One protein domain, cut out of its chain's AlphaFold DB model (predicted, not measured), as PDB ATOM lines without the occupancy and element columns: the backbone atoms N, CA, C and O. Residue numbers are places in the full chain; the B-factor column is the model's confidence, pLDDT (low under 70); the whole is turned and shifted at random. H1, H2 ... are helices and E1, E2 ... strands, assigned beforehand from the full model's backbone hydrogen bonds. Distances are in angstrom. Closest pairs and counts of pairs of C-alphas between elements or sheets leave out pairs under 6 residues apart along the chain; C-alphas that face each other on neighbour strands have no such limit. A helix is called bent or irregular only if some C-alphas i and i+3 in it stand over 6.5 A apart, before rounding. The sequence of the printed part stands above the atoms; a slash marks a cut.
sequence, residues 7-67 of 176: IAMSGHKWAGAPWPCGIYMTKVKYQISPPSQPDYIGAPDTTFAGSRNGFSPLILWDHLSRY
ATOM      1  N   ILE A   7      18.684  29.031  26.272       98.75
ATOM      2  CA  ILE A   7      18.138  30.359  25.965       98.75
ATOM      3  C   ILE A   7      17.599  30.983  27.257       98.75
ATOM      4  O   ILE A   7      17.020  30.290  28.098       98.75
ATOM      5  N   ALA A   8      17.759  32.302  27.388       98.75
ATOM      6  CA  ALA A   8      17.114  33.107  28.417       98.75
ATOM      7  C   ALA A   8      16.244  34.205  27.785       98.75
ATOM      8  O   ALA A   8      16.596  34.772  26.752       98.75
ATOM      9  N   MET A   9      15.121  34.532  28.424       98.81
ATOM     10  CA  MET A   9      14.217  35.599  27.988       98.81
ATOM     11  C   MET A   9      13.651  36.353  29.191       98.81
ATOM     12  O   MET A   9      13.238  35.735  30.168       98.81
ATOM     13  N   SER A  10      13.567  37.681  29.107       98.69
ATOM     14  CA  SER A  10      12.864  38.510  30.094       98.69
ATOM     15  C   SER A  10      11.405  38.736  29.687       98.69
ATOM     16  O   SER A  10      11.144  39.272  28.611       98.69
ATOM     17  N   GLY A  11      10.456  38.411  30.563       98.62
ATOM     18  CA  GLY A  11       9.024  38.644  30.334       98.62
ATOM     19  C   GLY A  11       8.642  40.128  30.377       98.62
ATOM     20  O   GLY A  11       7.901  40.616  29.532       98.62
ATOM     21  N   HIS A  12       9.255  40.883  31.287       98.56
ATOM     22  CA  HIS A  12       9.012  42.317  31.477       98.56
ATOM     23  C   HIS A  12       9.572  43.226  30.367       98.56
ATOM     24  O   HIS A  12       9.404  44.438  30.441       98.56
ATOM     25  N   LYS A  13      10.246  42.662  29.353       98.62
ATOM     26  CA  LYS A  13      10.738  43.413  28.190       98.62
ATOM     27  C   LYS A  13       9.689  43.431  27.079       98.62
ATOM     28  O   LYS A  13       8.875  44.340  27.024       98.62
ATOM     29  N   TRP A  14       9.688  42.431  26.194       98.69
ATOM     30  CA  TRP A  14       8.840  42.448  24.993       98.69
ATOM     31  C   TRP A  14       7.344  42.248  25.282       98.69
ATOM     32  O   TRP A  14       6.506  42.946  24.710       98.69
ATOM     33  N   ALA A  15       7.008  41.303  26.165       98.56
ATOM     34  CA  ALA A  15       5.620  41.050  26.554       98.56
ATOM     35  C   ALA A  15       5.090  42.155  27.483       98.56
ATOM     36  O   ALA A  15       3.971  42.635  27.295       98.56
ATOM     37  N   GLY A  16       5.932  42.588  28.427       98.50
ATOM     38  CA  GLY A  16       5.590  43.544  29.474       98.50
ATOM     39  C   GLY A  16       5.077  42.829  30.723       98.50
ATOM     40  O   GLY A  16       4.302  41.880  30.645       98.50
ATOM     41  N   ALA A  17       5.548  43.260  31.890       98.56
ATOM     42  CA  ALA A  17       5.116  42.739  33.181       98.56
ATOM     43  C   ALA A  17       5.366  43.798  34.267       98.56
ATOM     44  O   ALA A  17       6.300  44.590  34.124       98.56
ATOM     45  N   PRO A  18       4.583  43.798  35.357       98.50
ATOM     46  CA  PRO A  18       4.731  44.770  36.443       98.50
ATOM     47  C   PRO A  18       5.994  44.564  37.302       98.50
ATOM     48  O   PRO A  18       6.346  45.436  38.087       98.50
ATOM     49  N   TRP A  19       6.689  43.429  37.162       98.69
ATOM     50  CA  TRP A  19       7.944  43.125  37.859       98.69
ATOM     51  C   TRP A  19       8.863  42.231  37.011       98.69
ATOM     52  O   TRP A  19       8.399  41.574  36.068       98.69
ATOM     53  N   PRO A  20      10.167  42.148  37.347       98.81
ATOM     54  CA  PRO A  20      11.092  41.256  36.668       98.81
ATOM     55  C   PRO A  20      10.660  39.786  36.717       98.81
ATOM     56  O   PRO A  20      10.470  39.186  37.771       98.81
ATOM     57  N   CYS A  21      10.529  39.194  35.536       98.75
ATOM     58  CA  CYS A  21      10.269  37.775  35.316       98.75
ATOM     59  C   CYS A  21      10.930  37.308  34.013       98.75
ATOM     60  O   CYS A  21      11.377  38.141  33.211       98.75
ATOM     61  N   GLY A  22      10.981  35.994  33.780       98.56
ATOM     62  CA  GLY A  22      11.597  35.430  32.586       98.56
ATOM     63  C   GLY A  22      11.554  33.908  32.504       98.56
ATOM     64  O   GLY A  22      10.949  33.244  33.342       98.56
ATOM     65  N   ILE A  23      12.212  33.383  31.474       98.88
ATOM     66  CA  ILE A  23      12.370  31.954  31.201       98.88
ATOM     67  C   ILE A  23      13.859  31.656  31.048       98.88
ATOM     68  O   ILE A  23      14.563  32.380  30.348       98.88
ATOM     69  N   TYR A  24      14.304  30.569  31.672       98.81
ATOM     70  CA  TYR A  24      15.516  29.845  31.309       98.81
ATOM     71  C   TYR A  24      15.090  28.494  30.742       98.81
ATOM     72  O   TYR A  24      14.234  27.825  31.326       98.81
ATOM     73  N   MET A  25      15.668  28.094  29.613       98.81
ATOM     74  CA  MET A  25      15.370  26.809  28.990       98.81
ATOM     75  C   MET A  25      16.649  26.156  28.472       98.81
ATOM     76  O   MET A  25      17.494  26.814  27.866       98.81
ATOM     77  N   THR A  26      16.773  24.854  28.714       98.62
ATOM     78  CA  THR A  26      17.869  23.993  28.253       98.62
ATOM     79  C   THR A  26      17.323  22.594  27.943       98.62
ATOM     80  O   THR A  26      16.118  22.356  28.030       98.62
ATOM     81  N   LYS A  27      18.197  21.659  27.569       98.19
ATOM     82  CA  LYS A  27      17.855  20.260  27.270       98.19
ATOM     83  C   LYS A  27      18.112  19.366  28.489       98.19
ATOM     84  O   LYS A  27      19.054  19.612  29.236       98.19
ATOM     85  N   VAL A  28      17.351  18.276  28.624       98.25
ATOM     86  CA  VAL A  28      17.500  17.281  29.714       98.25
ATOM     87  C   VAL A  28      18.943  16.786  29.856       98.25
ATOM     88  O   VAL A  28      19.474  16.736  30.957       98.25
ATOM     89  N   LYS A  29      19.626  16.527  28.731       97.69
ATOM     90  CA  LYS A  29      21.035  16.088  28.700       97.69
ATOM     91  C   LYS A  29      22.043  17.062  29.335       97.69
ATOM     92  O   LYS A  29      23.199  16.697  29.494       97.69
ATOM     93  N   TYR A  30      21.629  18.294  29.633       97.94
ATOM     94  CA  TYR A  30      22.451  19.318  30.280       97.94
ATOM     95  C   TYR A  30      21.992  19.640  31.706       97.94
ATOM     96  O   TYR A  30      22.544  20.548  32.326       97.94
ATOM     97  N   GLN A  31      20.980  18.944  32.230       97.94
ATOM     98  CA  GLN A  31      20.609  19.084  33.634       97.94
ATOM     99  C   GLN A  31      21.729  18.519  34.510       97.94
ATOM    100  O   GLN A  31      22.247  17.432  34.257       97.94
ATOM    101  N   ILE A  32      22.098  19.277  35.537       97.19
ATOM    102  CA  ILE A  32      23.071  18.867  36.548       97.19
ATOM    103  C   ILE A  32      22.307  18.305  37.746       97.19
ATOM    104  O   ILE A  32      21.165  18.702  37.995       97.19
ATOM    105  N   SER A  33      22.927  17.379  38.481       95.81
ATOM    106  CA  SER A  33      22.368  16.892  39.743       95.81
ATOM    107  C   SER A  33      22.056  18.070  40.680       95.81
ATOM    108  O   SER A  33      22.894  18.971  40.793       95.81
ATOM    109  N   PRO A  34      20.897  18.065  41.367       93.88
ATOM    110  CA  PRO A  34      20.590  19.032  42.416       93.88
ATOM    111  C   PRO A  34      21.735  19.173  43.434       93.88
ATOM    112  O   PRO A  34      22.387  18.166  43.736       93.88
ATOM    113  N   PRO A  35      21.954  20.368  44.016       89.56
ATOM    114  CA  PRO A  35      22.944  20.559  45.080       89.56
ATOM    115  C   PRO A  35      22.637  19.738  46.341       89.56
ATOM    116  O   PRO A  35      23.546  19.377  47.083       89.56
ATOM    117  N   SER A  36      21.354  19.460  46.596       91.69
ATOM    118  CA  SER A  36      20.866  18.640  47.708       91.69
ATOM    119  C   SER A  36      19.483  18.047  47.388       91.69
ATOM    120  O   SER A  36      18.912  18.334  46.336       91.69
ATOM    121  N   GLN A  37      18.944  17.210  48.281       92.19
ATOM    122  CA  GLN A  37      17.613  16.596  48.150       92.19
ATOM    123  C   GLN A  37      16.729  16.979  49.352       92.19
ATOM    124  O   GLN A  37      16.621  16.212  50.305       92.19
ATOM    125  N   PRO A  38      16.150  18.191  49.368       91.69
ATOM    126  CA  PRO A  38      15.320  18.642  50.481       91.69
ATOM    127  C   PRO A  38      13.914  18.019  50.439       91.69
ATOM    128  O   PRO A  38      13.066  18.432  49.650       91.69
ATOM    129  N   ASP A  39      13.625  17.081  51.344       91.50
ATOM    130  CA  ASP A  39      12.307  16.422  51.425       91.50
ATOM    131  C   ASP A  39      11.156  17.401  51.715       91.50
ATOM    132  O   ASP A  39      10.033  17.224  51.242       91.50
ATOM    133  N   TYR A  40      11.431  18.471  52.465       91.44
ATOM    134  CA  TYR A  40      10.416  19.396  52.977       91.44
ATOM    135  C   TYR A  40       9.723  20.249  51.902       91.44
ATOM    136  O   TYR A  40       8.671  20.822  52.182       91.44
ATOM    137  N   ILE A  41      10.276  20.346  50.685       93.12
ATOM    138  CA  ILE A  41       9.603  21.017  49.557       93.12
ATOM    139  C   ILE A  41       8.826  20.045  48.658       93.12
ATOM    140  O   ILE A  41       8.067  20.498  47.802       93.12
ATOM    141  N   GLY A  42       9.013  18.728  48.821       93.00
ATOM    142  CA  GLY A  42       8.336  17.698  48.024       93.00
ATOM    143  C   GLY A  42       8.643  17.741  46.520       93.00
ATOM    144  O   GLY A  42       7.862  17.225  45.722       93.00
ATOM    145  N   ALA A  43       9.746  18.383  46.117       93.56
ATOM    146  CA  ALA A  43      10.154  18.564  44.725       93.56
ATOM    147  C   ALA A  43      11.692  18.659  44.594       93.56
ATOM    148  O   ALA A  43      12.353  19.092  45.535       93.56
ATOM    149  N   PRO A  44      12.289  18.309  43.438       92.19
ATOM    150  CA  PRO A  44      13.729  18.466  43.227       92.19
ATOM    151  C   PRO A  44      14.182  19.936  43.221       92.19
ATOM    152  O   PRO A  44      13.656  20.749  42.456       92.19
ATOM    153  N   ASP A  45      15.226  20.253  43.991       95.12
ATOM    154  CA  ASP A  45      15.862  21.578  44.016       95.12
ATOM    155  C   ASP A  45      16.789  21.781  42.803       95.12
ATOM    156  O   ASP A  45      18.005  21.600  42.852       95.12
ATOM    157  N   THR A  46      16.179  22.069  41.654       96.94
ATOM    158  CA  THR A  46      16.855  22.190  40.344       96.94
ATOM    159  C   THR A  46      16.844  23.614  39.795       96.94
ATOM    160  O   THR A  46      17.158  23.847  38.625       96.94
ATOM    161  N   THR A  47      16.448  24.584  40.615       97.44
ATOM    162  CA  THR A  47      16.279  25.979  40.209       97.44
ATOM    163  C   THR A  47      17.251  26.881  40.943       97.44
ATOM    164  O   THR A  47      17.667  26.598  42.054       97.44
ATOM    165  N   PHE A  48      17.597  28.011  40.325       97.38
ATOM    166  CA  PHE A  48      18.484  28.982  40.966       97.38
ATOM    167  C   PHE A  48      17.853  29.632  42.210       97.38
ATOM    168  O   PHE A  48      18.529  29.886  43.198       97.38
ATOM    169  N   ALA A  49      16.550  29.919  42.153       96.88
ATOM    170  CA  ALA A  49      15.797  30.434  43.292       96.88
ATOM    171  C   ALA A  49      15.164  29.282  44.086       96.88
ATOM    172  O   ALA A  49      14.673  28.334  43.473       96.88
ATOM    173  N   GLY A  50      15.101  29.425  45.416       95.94
ATOM    174  CA  GLY A  50      14.300  28.562  46.292       95.94
ATOM    175  C   GLY A  50      12.808  28.875  46.150       95.94
ATOM    176  O   GLY A  50      12.115  28.293  45.318       95.94
ATOM    177  N   SER A  51      12.303  29.861  46.901       97.44
ATOM    178  CA  SER A  51      10.964  30.409  46.648       97.44
ATOM    179  C   SER A  51      10.902  31.028  45.250       97.44
ATOM    180  O   SER A  51      11.700  31.901  44.902       97.44
ATOM    181  N   ARG A  52       9.934  30.592  44.438       98.31
ATOM    182  CA  ARG A  52       9.744  31.069  43.061       98.31
ATOM    183  C   ARG A  52       8.485  31.919  42.956       98.31
ATOM    184  O   ARG A  52       7.474  31.633  43.590       98.31
ATOM    185  N   ASN A  53       8.533  32.960  42.125       98.50
ATOM    186  CA  ASN A  53       7.386  33.837  41.905       98.50
ATOM    187  C   ASN A  53       6.314  33.118  41.063       98.50
ATOM    188  O   ASN A  53       6.437  33.020  39.841       98.50
ATOM    189  N   GLY A  54       5.268  32.626  41.733       98.44
ATOM    190  CA  GLY A  54       4.130  31.937  41.115       98.44
ATOM    191  C   GLY A  54       3.131  32.853  40.398       98.44
ATOM    192  O   GLY A  54       2.283  32.353  39.664       98.44
ATOM    193  N   PHE A  55       3.245  34.177  40.545       98.75
ATOM    194  CA  PHE A  55       2.387  35.137  39.842       98.75
ATOM    195  C   PHE A  55       2.904  35.404  38.422       98.75
ATOM    196  O   PHE A  55       2.128  35.520  37.480       98.75
ATOM    197  N   SER A  56       4.223  35.439  38.226       98.81
ATOM    198  CA  SER A  56       4.833  35.658  36.906       98.81
ATOM    199  C   SER A  56       4.309  34.723  35.793       98.81
ATOM    200  O   SER A  56       4.059  35.224  34.694       98.81
ATOM    201  N   PRO A  57       4.072  33.415  36.033       98.81
ATOM    202  CA  PRO A  57       3.363  32.555  35.086       98.81
ATOM    203  C   PRO A  57       1.979  33.071  34.672       98.81
ATOM    204  O   PRO A  57       1.668  33.017  33.489       98.81
ATOM    205  N   LEU A  58       1.176  33.610  35.599       98.88
ATOM    206  CA  LEU A  58      -0.160  34.151  35.304       98.88
ATOM    207  C   LEU A  58      -0.079  35.350  34.356       98.88
ATOM    208  O   LEU A  58      -0.843  35.426  33.399       98.88
ATOM    209  N   ILE A  59       0.883  36.252  34.582       98.88
ATOM    210  CA  ILE A  59       1.090  37.438  33.738       98.88
ATOM    211  C   ILE A  59       1.465  37.036  32.307       98.88
ATOM    212  O   ILE A  59       0.889  37.540  31.346       98.88
ATOM    213  N   LEU A  60       2.428  36.123  32.150       98.81
ATOM    214  CA  LEU A  60       2.865  35.700  30.818       98.81
ATOM    215  C   LEU A  60       1.821  34.829  30.121       98.81
ATOM    216  O   LEU A  60       1.654  34.952  28.911       98.81
ATOM    217  N   TRP A  61       1.100  33.986  30.861       98.88
ATOM    218  CA  TRP A  61      -0.003  33.203  30.314       98.88
ATOM    219  C   TRP A  61      -1.137  34.102  29.810       98.88
ATOM    220  O   TRP A  61      -1.597  33.912  28.688       98.88
ATOM    221  N   ASP A  62      -1.541  35.110  30.589       98.88
ATOM    222  CA  ASP A  62      -2.566  36.078  30.180       98.88
ATOM    223  C   ASP A  62      -2.121  36.870  28.944       98.88
ATOM    224  O   ASP A  62      -2.879  37.006  27.989       98.88
ATOM    225  N   HIS A  63      -0.863  37.319  28.898       98.81
ATOM    226  CA  HIS A  63      -0.327  37.971  27.705       98.81
ATOM    227  C   HIS A  63      -0.381  37.050  26.476       98.81
ATOM    228  O   HIS A  63      -0.875  37.447  25.423       98.81
ATOM    229  N   LEU A  64       0.135  35.824  26.589       98.81
ATOM    230  CA  LEU A  64       0.235  34.892  25.464       98.81
ATOM    231  C   LEU A  64      -1.135  34.392  24.987       98.81
ATOM    232  O   LEU A  64      -1.286  34.125  23.800       98.81
ATOM    233  N   SER A  65      -2.133  34.293  25.869       98.75
ATOM    234  CA  SER A  65      -3.488  33.866  25.497       98.75
ATOM    235  C   SER A  65      -4.278  34.934  24.732       98.75
ATOM    236  O   SER A  65      -5.222  34.597  24.019       98.75
ATOM    237  N   ARG A  66      -3.879  36.210  24.821       98.81
ATOM    238  CA  ARG A  66      -4.531  37.342  24.131       98.81
ATOM    239  C   ARG A  66      -4.104  37.537  22.680       98.81
ATOM    240  O   ARG A  66      -4.827  38.190  21.936       98.81
ATOM    241  N   TYR A  67      -2.932  37.039  22.291       98.75
ATOM    242  CA  TYR A  67      -2.330  37.336  20.990       98.75
ATOM    243  C   TYR A  67      -2.069  36.058  20.205       98.75
ATOM    244  O   TYR A  67      -1.314  35.185  20.633       98.75
TER     245      TYR A  67
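AT A GLANCE: This is residues 7 to 67 of the 176 residues of an uncharacterized protein of Kitasatospora aureofaciens (UniProt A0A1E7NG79). With little regular structure, this is a narrow ribbon of two antiparallel strands, E1 and E2, with the short helix H1 at one end and the longer helix H2 near H1. A wide loop, residues 27 to 55, swings out from E2 and returns to H2. The printed part has 61 residues, in the order E1, H1, E2, H2; the class is mixed, with 24 residues in named elements. It is loose, with a radius of gyration of the C-alphas of 14.1 A and spans of 38 by 26 by 18 A.

IN THESE COORDINATES: E2 is residues 22 to 26, 13.7 A long. E1, residues 7 to 10, begins at C-alpha 7 (18.138, 30.359, 25.965). H1, residues 11 to 14, is irregular, but only just: C-alphas 11 and 14 are 6.6 A apart. H2, residues 56 to 66, is 15.9 A long and ends at C-alpha 66 (-4.531, 37.342, 24.131).

HOW THE PARTS SIT: E1 and E2 are antiparallel at 174 degrees, with N 9 and O 23 within hydrogen-bond range at 2.9 A. H1 and H2 are close but not clearly touching; their closest C-alphas, of Gly 11 and Leu 60, are 6.8 A apart. E1 and H2 are apart. In H2 every O i to N i+4 pair is within hydrogen-bond range; H1 is too short for such a pair.

THE WHOLE: The farthest C-alphas, of Ser 36 and Tyr 67, are 40.0 A apart. The link E2 to H2 is long. The printed part has no cut, and no printed residue is under 70 in pLDDT.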